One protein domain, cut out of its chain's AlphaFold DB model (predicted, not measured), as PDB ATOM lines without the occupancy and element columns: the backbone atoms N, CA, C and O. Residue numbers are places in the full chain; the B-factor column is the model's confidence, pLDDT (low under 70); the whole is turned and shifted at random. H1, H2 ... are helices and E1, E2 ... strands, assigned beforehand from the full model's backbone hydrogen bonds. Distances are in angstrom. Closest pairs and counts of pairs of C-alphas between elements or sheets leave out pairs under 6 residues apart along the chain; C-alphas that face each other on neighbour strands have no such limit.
ATOM      1  N   VAL A 250     195.598 189.653 276.010       83.75
ATOM      2  CA  VAL A 250     195.570 190.986 275.404       83.75
ATOM      3  C   VAL A 250     195.050 190.908 273.981       83.75
ATOM      4  O   VAL A 250     195.313 189.955 273.252       83.75
ATOM      5  N   LYS A 251     194.325 191.943 273.567       86.50
ATOM      6  CA  LYS A 251     193.737 192.028 272.231       86.50
ATOM      7  C   LYS A 251     194.835 192.117 271.168       86.50
ATOM      8  O   LYS A 251     195.646 193.043 271.197       86.50
ATOM      9  N   LEU A 252     194.850 191.176 270.225       83.31
ATOM     10  CA  LEU A 252     195.758 191.199 269.077       83.31
ATOM     11  C   LEU A 252     195.151 192.005 267.925       83.31
ATOM     12  O   LEU A 252     195.757 192.961 267.442       83.31
ATOM     13  N   TYR A 253     193.955 191.607 267.489       85.81
ATOM     14  CA  TYR A 253     193.171 192.264 266.446       85.81
ATOM     15  C   TYR A 253     191.732 191.735 266.471       85.81
ATOM     16  O   TYR A 253     191.522 190.549 266.724       85.81
ATOM     17  N   GLY A 254     190.738 192.587 266.190       81.94
ATOM     18  CA  GLY A 254     189.328 192.182 266.279       81.94
ATOM     19  C   GLY A 254     189.018 191.585 267.655       81.94
ATOM     20  O   GLY A 254     189.534 192.078 268.648       81.94
ATOM     21  N   ASN A 255     188.246 190.505 267.736       85.50
ATOM     22  CA  ASN A 255     187.945 189.831 269.010       85.50
ATOM     23  C   ASN A 255     188.985 188.764 269.408       85.50
ATOM     24  O   ASN A 255     188.777 188.034 270.374       85.50
ATOM     25  N   ILE A 256     190.108 188.672 268.688       89.56
ATOM     26  CA  ILE A 256     191.155 187.685 268.956       89.56
ATOM     27  C   ILE A 256     192.111 188.215 270.021       89.56
ATOM     28  O   ILE A 256     192.788 189.232 269.828       89.56
ATOM     29  N   ASN A 257     192.204 187.479 271.127       89.25
ATOM     30  CA  ASN A 257     193.143 187.749 272.208       89.25
ATOM     31  C   ASN A 257     194.316 186.768 272.168       89.25
ATOM     32  O   ASN A 257     194.160 185.634 271.725       89.25
ATOM     33  N   ILE A 258     195.480 187.198 272.643       90.00
ATOM     34  CA  ILE A 258     196.711 186.410 272.737       90.00
ATOM     35  C   ILE A 258     197.339 186.600 274.117       90.00
ATOM     36  O   ILE A 258     197.147 187.635 274.758       90.00
ATOM     37  N   ASP A 259     198.131 185.627 274.558       89.12
ATOM     38  CA  ASP A 259     198.990 185.784 275.723       89.12
ATOM     39  C   ASP A 259     199.896 187.037 275.631       89.12
ATOM     40  O   ASP A 259     200.541 187.319 274.610       89.12
ATOM     41  N   LYS A 260     199.956 187.798 276.730       84.50
ATOM     42  CA  LYS A 260     200.682 189.074 276.810       84.50
ATOM     43  C   LYS A 260     202.186 188.891 276.650       84.50
ATOM     44  O   LYS A 260     202.833 189.738 276.022       84.50
ATOM     45  N   GLN A 261     202.758 187.822 277.196       85.88
ATOM     46  CA  GLN A 261     204.186 187.552 277.061       85.88
ATOM     47  C   GLN A 261     204.531 187.153 275.632       85.88
ATOM     48  O   GLN A 261     205.487 187.683 275.067       85.88
ATOM     49  N   LYS A 262     203.720 186.301 275.003       88.06
ATOM     50  CA  LYS A 262     203.902 185.906 273.601       88.06
ATOM     51  C   LYS A 262     203.784 187.090 272.657       88.06
ATOM     52  O   LYS A 262     204.607 187.219 271.751       88.06
ATOM     53  N   LEU A 263     202.857 188.017 272.902       87.75
ATOM     54  CA  LEU A 263     202.773 189.250 272.119       87.75
ATOM     55  C   LEU A 263     204.026 190.124 272.266       87.75
ATOM     56  O   LEU A 263     204.529 190.672 271.277       87.75
ATOM     57  N   ARG A 264     204.552 190.255 273.490       84.19
ATOM     58  CA  ARG A 264     205.804 190.983 273.750       84.19
ATOM     59  C   ARG A 264     206.984 190.321 273.045       84.19
ATOM     60  O   ARG A 264     207.710 191.008 272.332       84.19
ATOM     61  N   GLN A 265     207.132 189.004 273.174       82.62
ATOM     62  CA  GLN A 265     208.180 188.234 272.502       82.62
ATOM     63  C   GLN A 265     208.091 188.394 270.981       82.62
ATOM     64  O   GLN A 265     209.078 188.766 270.353       82.62
ATOM     65  N   ALA A 266     206.902 188.239 270.390       85.81
ATOM     66  CA  ALA A 266     206.691 188.423 268.956       85.81
ATOM     67  C   ALA A 266     207.057 189.843 268.498       85.81
ATOM     68  O   ALA A 266     207.676 190.026 267.450       85.81
ATOM     69  N   THR A 267     206.730 190.855 269.304       83.31
ATOM     70  CA  THR A 267     207.086 192.253 269.031       83.31
ATOM     71  C   THR A 267     208.598 192.470 269.031       83.31
ATOM     72  O   THR A 267     209.121 193.137 268.138       83.31
ATOM     73  N   VAL A 268     209.313 191.900 270.003       80.69
ATOM     74  CA  VAL A 268     210.779 191.976 270.071       80.69
ATOM     75  C   VAL A 268     211.404 191.251 268.880       80.69
ATOM     76  O   VAL A 268     212.193 191.851 268.151       80.69
ATOM     77  N   THR A 269     210.993 190.008 268.615       80.44
ATOM     78  CA  THR A 269     211.482 189.201 267.488       80.44
ATOM     79  C   THR A 269     211.252 189.892 266.144       80.44
ATOM     80  O   THR A 269     212.152 189.922 265.304       80.44
ATOM     81  N   GLY A 270     210.080 190.497 265.944       79.94
ATOM     82  CA  GLY A 270     209.732 191.184 264.701       79.94
ATOM     83  C   GLY A 270     210.446 192.521 264.492       79.94
ATOM     84  O   GLY A 270     210.588 192.967 263.350       79.94
ATOM     85  N   ARG A 271     210.925 193.167 265.563       77.25
ATOM     86  CA  ARG A 271     211.706 194.416 265.500       77.25
ATOM     87  C   ARG A 271     213.183 194.203 265.192       77.25
ATOM     88  O   ARG A 271     213.833 195.148 264.752       77.25
ATOM     89  N   MET A 272     213.715 193.002 265.408       74.88
ATOM     90  CA  MET A 272     215.128 192.726 265.160       74.88
ATOM     91  C   MET A 272     215.496 193.032 263.702       74.88
ATOM     92  O   MET A 272     214.876 192.527 262.763       74.88
ATOM     93  N   LYS A 273     216.526 193.866 263.508       64.00
ATOM     94  CA  LYS A 273     217.123 194.113 262.192       64.00
ATOM     95  C   LYS A 273     217.945 192.890 261.801       64.00
ATOM     96  O   LYS A 273     219.107 192.762 262.163       64.00
ATOM     97  N   THR A 274     217.318 191.962 261.095       62.84
ATOM     98  CA  THR A 274     217.987 190.778 260.549       62.84
ATOM     99  C   THR A 274     218.354 191.004 259.088       62.84
ATOM    100  O   THR A 274     217.539 191.547 258.344       62.84
ATOM    101  N   GLN A 275     219.500 190.482 258.644       59.31
ATOM    102  CA  GLN A 275     219.866 190.455 257.218       59.31
ATOM    103  C   GLN A 275     218.846 189.694 256.348       59.31
ATOM    104  O   GLN A 275     218.758 189.944 255.153       59.31
ATOM    105  N   ASN A 276     218.046 188.793 256.944       72.25
ATOM    106  CA  ASN A 276     217.001 188.036 256.253       72.25
ATOM    107  C   ASN A 276     215.591 188.368 256.802       72.25
ATOM    108  O   ASN A 276     215.169 187.788 257.811       72.25
ATOM    109  N   PRO A 277     214.836 189.259 256.131       75.56
ATOM    110  CA  PRO A 277     213.489 189.662 256.541       75.56
ATOM    111  C   PRO A 277     212.483 188.507 256.644       75.56
ATOM    112  O   PRO A 277     211.643 188.509 257.548       75.56
ATOM    113  N   VAL A 278     212.591 187.502 255.766       80.88
ATOM    114  CA  VAL A 278     211.710 186.322 255.743       80.88
ATOM    115  C   VAL A 278     211.919 185.478 256.997       80.88
ATOM    116  O   VAL A 278     210.958 185.096 257.661       80.88
ATOM    117  N   ARG A 279     213.174 185.267 257.404       80.62
ATOM    118  CA  ARG A 279     213.497 184.532 258.637       80.62
ATOM    119  C   ARG A 279     212.910 185.212 259.876       80.62
ATOM    120  O   ARG A 279     212.348 184.541 260.737       80.62
ATOM    121  N   CYS A 280     213.010 186.538 259.953       83.44
ATOM    122  CA  CYS A 280     212.420 187.317 261.042       83.44
ATOM    123  C   CYS A 280     210.882 187.235 261.037       83.44
ATOM    124  O   CYS A 280     210.273 187.108 262.100       83.44
ATOM    125  N   LEU A 281     210.244 187.232 259.858       87.50
ATOM    126  CA  LEU A 281     208.797 187.032 259.740       87.50
ATOM    127  C   LEU A 281     208.386 185.643 260.247       87.50
ATOM    128  O   LEU A 281     207.522 185.550 261.114       87.50
ATOM    129  N   ASN A 282     209.055 184.584 259.788       88.88
ATOM    130  CA  ASN A 282     208.756 183.203 260.181       88.88
ATOM    131  C   ASN A 282     208.942 182.975 261.690       88.88
ATOM    132  O   ASN A 282     208.151 182.272 262.324       88.88
ATOM    133  N   ALA A 283     209.960 183.604 262.284       87.00
ATOM    134  CA  ALA A 283     210.174 183.585 263.727       87.00
ATOM    135  C   ALA A 283     209.052 184.323 264.477       87.00
ATOM    136  O   ALA A 283     208.498 183.785 265.432       87.00
ATOM    137  N   THR A 284     208.662 185.511 264.006       89.19
ATOM    138  CA  THR A 284     207.568 186.299 264.598       89.19
ATOM    139  C   THR A 284     206.248 185.529 264.568       89.19
ATOM    140  O   THR A 284     205.585 185.398 265.595       89.19
ATOM    141  N   VAL A 285     205.897 184.956 263.412       92.81
ATOM    142  CA  VAL A 285     204.695 184.126 263.237       92.81
ATOM    143  C   VAL A 285     204.746 182.888 264.134       92.81
ATOM    144  O   VAL A 285     203.746 182.553 264.761       92.81
ATOM    145  N   SER A 286     205.908 182.239 264.272       91.06
ATOM    146  CA  SER A 286     206.060 181.094 265.182       91.06
ATOM    147  C   SER A 286     205.790 181.455 266.640       91.06
ATOM    148  O   SER A 286     205.152 180.673 267.345       91.06
ATOM    149  N   VAL A 287     206.266 182.617 267.098       90.38
ATOM    150  CA  VAL A 287     206.032 183.081 268.473       90.38
ATOM    151  C   VAL A 287     204.559 183.419 268.683       90.38
ATOM    152  O   VAL A 287     203.992 182.985 269.684       90.38
ATOM    153  N   LEU A 288     203.922 184.109 267.729       92.75
ATOM    154  CA  LEU A 288     202.485 184.398 267.788       92.75
ATOM    155  C   LEU A 288     201.668 183.109 267.902       92.75
ATOM    156  O   LEU A 288     200.889 182.969 268.836       92.75
ATOM    157  N   LEU A 289     201.898 182.136 267.015       93.38
ATOM    158  CA  LEU A 289     201.167 180.862 267.027       93.38
ATOM    159  C   LEU A 289     201.343 180.086 268.341       93.38
ATOM    160  O   LEU A 289     200.399 179.447 268.802       93.38
ATOM    161  N   SER A 290     202.512 180.200 268.981       90.44
ATOM    162  CA  SER A 290     202.766 179.589 270.293       90.44
ATOM    163  C   SER A 290     201.983 180.214 271.455       90.44
ATOM    164  O   SER A 290     202.065 179.711 272.570       90.44
ATOM    165  N   GLY A 291     201.265 181.316 271.214       88.94
ATOM    166  CA  GLY A 291     200.344 181.916 272.179       88.94
ATOM    167  C   GLY A 291     198.960 181.288 272.221       88.94
ATOM    168  O   GLY A 291     198.213 181.603 273.139       88.94
ATOM    169  N   TRP A 292     198.631 180.402 271.278       90.12
ATOM    170  CA  TRP A 292     197.354 179.677 271.269       90.12
ATOM    171  C   TRP A 292     197.521 178.164 271.237       90.12
ATOM    172  O   TRP A 292     196.685 177.462 271.791       90.12
ATOM    173  N   TRP A 293     198.576 177.663 270.589       91.88
ATOM    174  CA  TRP A 293     198.762 176.231 270.382       91.88
ATOM    175  C   TRP A 293     200.196 175.787 270.637       91.88
ATOM    176  O   TRP A 293     201.175 176.458 270.291       91.88
ATOM    177  N   THR A 294     200.317 174.580 271.172       90.19
ATOM    178  CA  THR A 294     201.556 173.811 271.212       90.19
ATOM    179  C   THR A 294     201.963 173.343 269.809       90.19
ATOM    180  O   THR A 294     201.187 173.365 268.851       90.19
ATOM    181  N   LYS A 295     203.212 172.883 269.660       88.88
ATOM    182  CA  LYS A 295     203.704 172.347 268.376       88.88
ATOM    183  C   LYS A 295     202.880 171.141 267.907       88.88
ATOM    184  O   LYS A 295     202.592 171.036 266.715       88.88
ATOM    185  N   SER A 296     202.493 170.264 268.830       86.56
ATOM    186  CA  SER A 296     201.730 169.057 268.516       86.56
ATOM    187  C   SER A 296     200.304 169.395 268.077       86.56
ATOM    188  O   SER A 296     199.843 168.846 267.080       86.56
ATOM    189  N   GLU A 297     199.647 170.379 268.697       90.50
ATOM    190  CA  GLU A 297     198.334 170.868 268.242       90.50
ATOM    191  C   GLU A 297     198.414 171.530 266.860       90.50
ATOM    192  O   GLU A 297     197.621 171.214 265.974       90.50
ATOM    193  N   LEU A 298     199.427 172.374 266.616       89.31
ATOM    194  CA  LEU A 298     199.648 172.990 265.299       89.31
ATOM    195  C   LEU A 298     199.856 171.951 264.188       89.31
ATOM    196  O   LEU A 298     199.493 172.193 263.037       89.31
ATOM    197  N   SER A 299     200.409 170.779 264.512       89.19
ATOM    198  CA  SER A 299     200.647 169.698 263.546       89.19
ATOM    199  C   SER A 299     199.360 169.126 262.925       89.19
ATOM    200  O   SER A 299     199.408 168.551 261.824       89.19
ATOM    201  N   LEU A 300     198.226 169.300 263.616       89.19
ATOM    202  CA  LEU A 300     196.907 168.779 263.253       89.19
ATOM    203  C   LEU A 300     196.140 169.697 262.294       89.19
ATOM    204  O   LEU A 300     195.146 169.266 261.709       89.19
ATOM    205  N   PHE A 301     196.612 170.927 262.090       90.44
ATOM    206  CA  PHE A 301     195.985 171.891 261.194       90.44
ATOM    207  C   PHE A 301     196.603 171.893 259.789       90.44
ATOM    208  O   PHE A 301     197.745 171.488 259.555       90.44
ATOM    209  N   SER A 302     195.827 172.389 258.830       88.88
ATOM    210  CA  SER A 302     196.258 172.758 257.482       88.88
ATOM    211  C   SER A 302     195.571 174.050 257.047       88.88
ATOM    212  O   SER A 302     194.477 174.359 257.512       88.88
ATOM    213  N   LEU A 303     196.170 174.795 256.115       86.12
ATOM    214  CA  LEU A 303     195.555 176.031 255.615       86.12
ATOM    215  C   LEU A 303     194.221 175.778 254.888       86.12
ATOM    216  O   LEU A 303     193.278 176.545 255.045       86.12
ATOM    217  N   ALA A 304     194.141 174.704 254.097       82.69
ATOM    218  CA  ALA A 304     192.996 174.441 253.223       82.69
ATOM    219  C   ALA A 304     191.961 173.463 253.804       82.69
ATOM    220  O   ALA A 304     190.848 173.403 253.287       82.69
ATOM    221  N   GLY A 305     192.315 172.675 254.822       84.00
ATOM    222  CA  GLY A 305     191.451 171.624 255.376       84.00
ATOM    223  C   GLY A 305     191.283 170.386 254.485       84.00
ATOM    224  O   GLY A 305     190.464 169.521 254.775       84.00
ATOM    225  N   ARG A 306     192.016 170.299 253.367       82.81
ATOM    226  CA  ARG A 306     191.875 169.229 252.365       82.81
ATOM    227  C   ARG A 306     193.012 168.219 252.474       82.81
ATOM    228  O   ARG A 306     194.096 168.546 252.959       82.81
ATOM    229  N   ALA A 307     192.764 167.005 251.990       81.25
ATOM    230  CA  ALA A 307     193.819 166.025 251.754       81.25
ATOM    231  C   ALA A 307     194.853 166.578 250.759       81.25
ATOM    232  O   ALA A 307     194.528 167.399 249.898       81.25
ATOM    233  N   CYS A 308     196.105 166.142 250.887       78.12
ATOM    234  CA  CYS A 308     197.174 166.549 249.986       78.12
ATOM    235  C   CYS A 308     196.974 165.873 248.618       78.12
ATOM    236  O   CYS A 308     197.034 164.644 248.557       78.12
ATOM    237  N   PRO A 309     196.795 166.632 247.518       75.62
ATOM    238  CA  PRO A 309     196.597 166.045 246.190       75.62
ATOM    239  C   PRO A 309     197.802 165.226 245.716       75.62
ATOM    240  O   PRO A 309     197.645 164.243 245.003       75.62
ATOM    241  N   SER A 310     199.009 165.618 246.137       79.69
ATOM    242  CA  SER A 310     200.269 164.972 245.754       79.69
ATOM    243  C   SER A 310     200.559 163.674 246.514       79.69
ATOM    244  O   SER A 310     201.506 162.977 246.166       79.69
ATOM    245  N   ILE A 311     199.790 163.351 247.561       79.06
ATOM    246  CA  ILE A 311     199.964 162.131 248.358       79.06
ATOM    247  C   ILE A 311     198.633 161.365 248.360       79.06
ATOM    248  O   ILE A 311     197.748 161.680 249.170       79.06
ATOM    249  N   PRO A 312     198.484 160.359 247.477       76.88
ATOM    250  CA  PRO A 312     197.312 159.492 247.450       76.88
ATOM    251  C   PRO A 312     197.056 158.857 248.823       76.88
ATOM    252  O   PRO A 312     197.980 158.373 249.475       76.88
ATOM    253  N   GLY A 313     195.806 158.897 249.292       76.88
ATOM    254  CA  GLY A 313     195.414 158.358 250.602       76.88
ATOM    255  C   GLY A 313     195.793 159.223 251.813       76.88
ATOM    256  O   GLY A 313     195.613 158.792 252.954       76.88
ATOM    257  N   SER A 314     196.306 160.443 251.609       81.25
ATOM    258  CA  SER A 314     196.579 161.351 252.726       81.25
ATOM    259  C   SER A 314     195.295 161.738 253.468       81.25
ATOM    260  O   SER A 314     194.282 162.102 252.871       81.25
ATOM    261  N   LYS A 315     195.338 161.665 254.803       82.44
ATOM    262  CA  LYS A 315     194.195 162.045 255.639       82.44
ATOM    263  C   LYS A 315     194.036 163.572 255.652       82.44
ATOM    264  O   LYS A 315     195.037 164.271 255.843       82.44
ATOM    265  N   PRO A 316     192.813 164.104 255.475       84.75
ATOM    266  CA  PRO A 316     192.563 165.532 255.608       84.75
ATOM    267  C   PRO A 316     192.825 165.987 257.049       84.75
ATOM    268  O   PRO A 316     192.585 165.253 258.008       84.75
ATOM    269  N   LYS A 317     193.334 167.211 257.187       88.06
ATOM    270  CA  LYS A 317     193.592 167.872 258.472       88.06
ATOM    271  C   LYS A 317     192.539 168.933 258.744       88.06
ATOM    272  O   LYS A 317     191.963 169.466 257.800       88.06
ATOM    273  N   ALA A 318     192.359 169.309 260.009       89.81
ATOM    274  CA  ALA A 318     191.480 170.421 260.358       89.81
ATOM    275  C   ALA A 318     191.930 171.709 259.645       89.81
ATOM    276  O   ALA A 318     193.129 171.960 259.476       89.81
ATOM    277  N   LYS A 319     190.971 172.522 259.195       92.00
ATOM    278  CA  LYS A 319     191.268 173.820 258.586       92.00
ATOM    279  C   LYS A 319     191.731 174.796 259.671       92.00
ATOM    280  O   LYS A 319     191.144 174.843 260.747       92.00
ATOM    281  N   PHE A 320     192.789 175.554 259.394       92.69
ATOM    282  CA  PHE A 320     193.290 176.567 260.316       92.69
ATOM    283  C   PHE A 320     192.250 177.694 260.485       92.69
ATOM    284  O   PHE A 320     191.707 178.141 259.468       92.69
ATOM    285  N   PRO A 321     191.971 178.166 261.717       92.06
ATOM    286  CA  PRO A 321     190.956 179.193 261.957       92.06
ATOM    287  C   PRO A 321     191.221 180.481 261.165       92.06
ATOM    288  O   PRO A 321     192.279 181.104 261.302       92.06
ATOM    289  N   GLU A 322     190.254 180.894 260.342       91.44
ATOM    290  CA  GLU A 322     190.396 182.067 259.465       91.44
ATOM    291  C   GLU A 322     190.504 183.372 260.255       91.44
ATOM    292  O   GLU A 322     191.330 184.216 259.919       91.44
ATOM    293  N   GLU A 323     189.759 183.502 261.354       90.38
ATOM    294  CA  GLU A 323     189.779 184.696 262.209       90.38
ATOM    295  C   GLU A 323     191.165 184.944 262.822       90.38
ATOM    296  O   GLU A 323     191.666 186.070 262.848       90.38
ATOM    297  N   VAL A 324     191.835 183.875 263.267       91.50
ATOM    298  CA  VAL A 324     193.193 183.960 263.824       91.50
ATOM    299  C   VAL A 324     194.207 184.258 262.724       91.50
ATOM    300  O   VAL A 324     195.128 185.052 262.924       91.50
ATOM    301  N   MET A 325     194.024 183.675 261.536       92.38
ATOM    302  CA  MET A 325     194.851 183.979 260.371       92.38
ATOM    303  C   MET A 325     194.747 185.459 259.990       92.38
ATOM    304  O   MET A 325     195.772 186.116 259.797       92.38
ATOM    305  N   GLU A 326     193.532 186.002 259.926       92.75
ATOM    306  CA  GLU A 326     193.300 187.414 259.645       92.75
ATOM    307  C   GLU A 326     193.927 188.307 260.719       92.75
ATOM    308  O   GLU A 326     194.630 189.264 260.381       92.75
ATOM    309  N   ALA A 327     193.765 187.966 262.000       91.94
ATOM    310  CA  ALA A 327     194.360 188.720 263.096       91.94
ATOM    311  C   ALA A 327     195.893 188.798 262.987       91.94
ATOM    312  O   ALA A 327     196.470 189.881 263.111       91.94
ATOM    313  N   ILE A 328     196.559 187.677 262.681       92.38
ATOM    314  CA  ILE A 328     198.016 187.632 262.473       92.38
ATOM    315  C   ILE A 328     198.419 188.464 261.253       92.38
ATOM    316  O   ILE A 328     199.409 189.200 261.320       92.38
ATOM    317  N   VAL A 329     197.665 188.384 260.151       92.44
ATOM    318  CA  VAL A 329     197.927 189.160 258.929       92.44
ATOM    319  C   VAL A 329     197.847 190.659 259.213       92.44
ATOM    320  O   VAL A 329     198.804 191.388 258.949       92.44
ATOM    321  N   LYS A 330     196.744 191.124 259.804       91.88
ATOM    322  CA  LYS A 330     196.508 192.546 260.099       91.88
ATOM    323  C   LYS A 330     197.537 193.093 261.083       91.88
ATOM    324  O   LYS A 330     198.101 194.161 260.842       91.88
ATOM    325  N   PHE A 331     197.840 192.338 262.141       90.12
ATOM    326  CA  PHE A 331     198.893 192.690 263.092       90.12
ATOM    327  C   PHE A 331     200.256 192.822 262.400       90.12
ATOM    328  O   PHE A 331     200.944 193.833 262.559       90.12
ATOM    329  N   SER A 332     200.643 191.817 261.612       88.12
ATOM    330  CA  SER A 332     201.978 191.746 261.014       88.12
ATOM    331  C   SER A 332     202.203 192.836 259.969       88.12
ATOM    332  O   SER A 332     203.278 193.433 259.970       88.12
ATOM    333  N   ILE A 333     201.206 193.143 259.129       88.00
ATOM    334  CA  ILE A 333     201.281 194.228 258.134       88.00
ATOM    335  C   ILE A 333     201.485 195.573 258.836       88.00
ATOM    336  O   ILE A 333     202.493 196.242 258.597       88.00
ATOM    337  N   ALA A 334     200.584 195.933 259.758       85.25
ATOM    338  CA  ALA A 334     200.621 197.227 260.437       85.25
ATOM    339  C   ALA A 334     201.929 197.428 261.216       85.25
ATOM    340  O   ALA A 334     202.548 198.497 261.189       85.25
ATOM    341  N   LYS A 335     202.397 196.384 261.908       83.75
ATOM    342  CA  LYS A 335     203.639 196.464 262.674       83.75
ATOM    343  C   LYS A 335     204.877 196.509 261.788       83.75
ATOM    344  O   LYS A 335     205.768 197.307 262.074       83.75
ATOM    345  N   ARG A 336     204.945 195.727 260.711       80.69
ATOM    346  CA  ARG A 336     206.105 195.732 259.803       80.69
ATOM    347  C   ARG A 336     206.273 197.047 259.064       80.69
ATOM    348  O   ARG A 336     207.405 197.526 258.980       80.69
ATOM    349  N   GLU A 337     205.178 197.662 258.638       80.25
ATOM    350  CA  GLU A 337     205.204 199.008 258.073       80.25
ATOM    351  C   GLU A 337     205.761 200.009 259.095       80.25
ATOM    352  O   GLU A 337     206.664 200.786 258.787       80.25
ATOM    353  N   SER A 338     205.310 199.931 260.352       77.75
ATOM    354  CA  SER A 338     205.785 200.829 261.408       77.75
ATOM    355  C   SER A 338     207.267 200.636 261.765       77.75
ATOM    356  O   SER A 338     207.972 201.623 261.967       77.75
ATOM    357  N   TRP A 339     207.750 199.391 261.837       79.44
ATOM    358  CA  TRP A 339     209.100 199.068 262.317       79.44
ATOM    359  C   TRP A 339     210.167 199.166 261.232       79.44
ATOM    360  O   TRP A 339     211.279 199.603 261.516       79.44
ATOM    361  N   HIS A 340     209.841 198.751 260.008       76.06
ATOM    362  CA  HIS A 340     210.825 198.577 258.935       76.06
ATOM    363  C   HIS A 340     210.507 199.390 257.680       76.06
ATOM    364  O   HIS A 340     211.311 199.373 256.756       76.06
ATOM    365  N   LYS A 341     209.366 200.096 257.623       73.19
ATOM    366  CA  LYS A 341     208.889 200.811 256.419       73.19
ATOM    367  C   LYS A 341     208.747 199.897 255.192       73.19
ATOM    368  O   LYS A 341     208.837 200.350 254.057       73.19
ATOM    369  N   VAL A 342     208.509 198.606 255.436       74.12
ATOM    370  CA  VAL A 342     208.281 197.580 254.410       74.12
ATOM    371  C   VAL A 342     206.823 197.145 254.463       74.12
ATOM    372  O   VAL A 342     206.315 196.802 255.532       74.12
ATOM    373  N   LEU A 343     206.177 197.114 253.299       76.38
ATOM    374  CA  LEU A 343     204.828 196.584 253.134       76.38
ATOM    375  C   LEU A 343     204.905 195.078 252.869       76.38
ATOM    376  O   LEU A 343     205.432 194.651 251.844       76.38
ATOM    377  N   LEU A 344     204.389 194.281 253.804       80.12
ATOM    378  CA  LEU A 344     204.172 192.852 253.579       80.12
ATOM    379  C   LEU A 344     202.820 192.620 252.910       80.12
ATOM    380  O   LEU A 344     201.839 193.294 253.230       80.12
ATOM    381  N   THR A 345     202.750 191.621 252.036       86.88
ATOM    382  CA  THR A 345     201.473 191.144 251.503       86.88
ATOM    383  C   THR A 345     200.848 190.115 252.442       86.88
ATOM    384  O   THR A 345     201.538 189.424 253.198       86.88
ATOM    385  N   ALA A 346     199.520 189.983 252.388       89.56
ATOM    386  CA  ALA A 346     198.811 188.962 253.156       89.56
ATOM    387  C   ALA A 346     199.309 187.547 252.813       89.56
ATOM    388  O   ALA A 346     199.462 186.719 253.709       89.56
ATOM    389  N   ASP A 347     199.625 187.292 251.542       89.88
ATOM    390  CA  ASP A 347     200.088 185.983 251.082       89.88
ATOM    391  C   ASP A 347     201.455 185.613 251.657       89.88
ATOM    392  O   ASP A 347     201.638 184.478 252.080       89.88
ATOM    393  N   GLN A 348     202.382 186.567 251.797       87.94
ATOM    394  CA  GLN A 348     203.671 186.310 252.456       87.94
ATOM    395  C   GLN A 348     203.493 185.825 253.900       87.94
ATOM    396  O   GLN A 348     204.201 184.928 254.355       87.94
ATOM    397  N   ILE A 349     202.528 186.396 254.623       90.44
ATOM    398  CA  ILE A 349     202.236 186.017 256.009       90.44
ATOM    399  C   ILE A 349     201.512 184.666 256.057       90.44
ATOM    400  O   ILE A 349     201.843 183.827 256.893       90.44
ATOM    401  N   LYS A 350     200.571 184.415 255.139       92.62
ATOM    402  CA  LYS A 350     199.894 183.113 255.012       92.62
ATOM    403  C   LYS A 350     200.877 181.990 254.687       92.62
ATOM    404  O   LYS A 350     200.779 180.924 255.289       92.62
ATOM    405  N   THR A 351     201.849 182.237 253.809       91.44
ATOM    406  CA  THR A 351     202.937 181.295 253.519       91.44
ATOM    407  C   THR A 351     203.757 181.010 254.773       91.44
ATOM    408  O   THR A 351     203.944 179.848 255.110       91.44
ATOM    409  N   ALA A 352     204.139 182.036 255.541       91.19
ATOM    410  CA  ALA A 352     204.860 181.848 256.803       91.19
ATOM    411  C   ALA A 352     204.073 181.008 257.833       91.19
ATOM    412  O   ALA A 352     204.655 180.188 258.549       91.19
ATOM    413  N   ILE A 353     202.745 181.181 257.906       91.69
ATOM    414  CA  ILE A 353     201.866 180.333 258.728       91.69
ATOM    415  C   ILE A 353     201.878 178.895 258.192       91.69
ATOM    416  O   ILE A 353     202.091 177.960 258.962       91.69
ATOM    417  N   GLY A 354     201.702 178.709 256.882       90.19
ATOM    418  CA  GLY A 354     201.731 177.401 256.223       90.19
ATOM    419  C   GLY A 354     203.033 176.636 256.465       90.19
ATOM    420  O   GLY A 354     202.993 175.482 256.895       90.19
ATOM    421  N   ASP A 355     204.173 177.300 256.287       90.06
ATOM    422  CA  ASP A 355     205.507 176.752 256.542       90.06
ATOM    423  C   ASP A 355     205.652 176.299 257.994       90.06
ATOM    424  O   ASP A 355     206.212 175.238 258.277       90.06
ATOM    425  N   ARG A 356     205.102 177.071 258.941       92.56
ATOM    426  CA  ARG A 356     205.131 176.707 260.358       92.56
ATOM    427  C   ARG A 356     204.276 175.476 260.656       92.56
ATOM    428  O   ARG A 356     204.735 174.605 261.398       92.56
ATOM    429  N   LEU A 357     203.070 175.384 260.095       91.06
ATOM    430  CA  LEU A 357     202.201 174.208 260.249       91.06
ATOM    431  C   LEU A 357     202.863 172.952 259.667       91.06
ATOM    432  O   LEU A 357     202.883 171.897 260.307       91.06
ATOM    433  N   LEU A 358     203.471 173.077 258.482       89.31
ATOM    434  CA  LEU A 358     204.220 171.998 257.845       89.31
ATOM    435  C   LEU A 358     205.424 171.571 258.693       89.31
ATOM    436  O   LEU A 358     205.613 170.379 258.928       89.31
ATOM    437  N   ALA A 359     206.202 172.526 259.204       89.19
ATOM    438  CA  ALA A 359     207.350 172.242 260.061       89.19
ATOM    439  C   ALA A 359     206.941 171.485 261.334       89.19
ATOM    440  O   ALA A 359     207.596 170.505 261.689       89.19
ATOM    441  N   CYS A 360     205.841 171.890 261.981       89.69
ATOM    442  CA  CYS A 360     205.309 171.201 263.161       89.69
ATOM    443  C   CYS A 360     204.846 169.778 262.824       89.69
ATOM    444  O   CYS A 360     205.115 168.842 263.573       89.69
ATOM    445  N   HIS A 361     204.207 169.584 261.669       88.44
ATOM    446  CA  HIS A 361     203.823 168.254 261.210       88.44
ATOM    447  C   HIS A 361     205.017 167.332 260.963       88.44
ATOM    448  O   HIS A 361     205.016 166.191 261.422       88.44
ATOM    449  N   THR A 362     206.039 167.822 260.268       87.94
ATOM    450  CA  THR A 362     207.246 167.043 259.985       87.94
ATOM    451  C   THR A 362     207.989 166.690 261.270       87.94
ATOM    452  O   THR A 362     208.433 165.551 261.418       87.94
ATOM    453  N   SER A 363     208.086 167.620 262.230       88.81
ATOM    454  CA  SER A 363     208.706 167.334 263.528       88.81
ATOM    455  C   SER A 363     207.917 166.304 264.331       88.81
ATOM    456  O   SER A 363     208.511 165.367 264.849       88.81
ATOM    457  N   GLU A 364     206.591 166.426 264.379       89.19
ATOM    458  CA  GLU A 364     205.721 165.494 265.106       89.19
ATOM    459  C   GLU A 364     205.789 164.083 264.504       89.19
ATOM    460  O   GLU A 364     205.910 163.090 265.216       89.19
ATOM    461  N   LYS A 365     205.791 163.982 263.168       87.56
ATOM    462  CA  LYS A 365     205.973 162.706 262.467       87.56
ATOM    463  C   LYS A 365     207.317 162.063 262.820       87.56
ATOM    464  O   LYS A 365     207.376 160.851 263.008       87.56
ATOM    465  N   LYS A 366     208.386 162.862 262.916       88.19
ATOM    466  CA  LYS A 366     209.718 162.378 263.301       88.19
ATOM    467  C   LYS A 366     209.743 161.868 264.744       88.19
ATOM    468  O   LYS A 366     210.304 160.802 264.971       88.19
ATOM    469  N   ILE A 367     209.115 162.585 265.678       87.00
ATOM    470  CA  ILE A 367     209.009 162.177 267.088       87.00
ATOM    471  C   ILE A 367     208.275 160.835 267.195       87.00
ATOM    472  O   ILE A 367     208.830 159.884 267.734       87.00
ATOM    473  N   LYS A 368     207.110 160.696 266.550       86.56
ATOM    474  CA  LYS A 368     206.336 159.440 266.560       86.56
ATOM    475  C   LYS A 368     207.093 158.253 265.967       86.56
ATOM    476  O   LYS A 368     206.974 157.135 266.457       86.56
TER     477      LYS A 368
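This is residues 250 to 368 of the 406 residues of an uncharacterized protein of Daphnia magna (UniProt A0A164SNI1). A helical hairpin, H1 and H2, packs with H2 crossing the long last helix H5, while H5 starts beside the middle of H4 and runs away from it at a steep angle. A small two-stranded hairpin, E1 and E2, sits by the first half of H4 and the start of H1; short H3 packs on the later part of H5, and residues 299 to 321 make a long loop. The printed part has 119 residues, with two named strands and then five named helices along the chain, the sheet is antiparallel in the order E1 - E2, and the class is mostly helix. It is compact, with a radius of gyration of the C-alphas of 14.7 A and spans of 45 by 31 by 25 A.

Look first at E1, residues 250 to 253, and E2, residues 256 to 258, an antiparallel hairpin with N 250 and O 258 2.8 A apart and N 252 and O 256 2.9 A apart, both within hydrogen-bond range. From E1, go to H4, residues 322 to 340: the closest C-alphas are those of Tyr 253 and Ala 327, 5.0 A apart. The hub is H5, residues 346 to 368, which touches three helices. H4 touches it with residues 325 to 333 alone, closest at the C-alphas of Val 329 and Ala 346, 5.8 A, at a steep tilt of 63 degrees, opposite ways. H2, residues 277 to 289, touches H5 with residues 281 to 286 alone, closest at the C-alphas of Asn 282 and Ala 352, 5.3 A, at a steep tilt of 65 degrees. H3, residues 295 to 298, touches H5 closest at the C-alphas of Lys 295 and Cys 360, 5.6 A. H1, residues 260 to 271, forms a helical hairpin with H2, closest at the C-alphas of Ala 266 and Thr 284, 4.9 A, at a shallow tilt of 3 degrees, opposite ways. H1 and H4 only just touch, with 3 pairs of C-alphas within 8 A, the closest those of Arg 271 and Trp 339, 6.2 A. H1 and H5 are apart. In H1, H2, H4 and H5 every O i to N i+4 pair is within hydrogen-bond range; H3 is too short for such a pair.

Find C-alpha 250 at (195.570, 190.986, 275.404), where E1 begins; E1 is 9.4 A long and E2 6.8 A. H1 measures 16.7 A, H2 18.4 A, H3 5.1 A and H4 26.3 A. H5 runs 33.3 A from C-alpha 346 at (198.811, 188.962, 253.156) to C-alpha 368 at (206.336, 159.440, 266.560).

The C-alphas farthest apart are those of Gly 313 and Ser 338, 45.0 A. The printed part has no cut, and the long link is H3 to H4, where residues 301 to 302 pair in parallel with residues 318 to 319. The mean pLDDT of the printed part is 85.6; look at residues 273 to 275 for the values under 70.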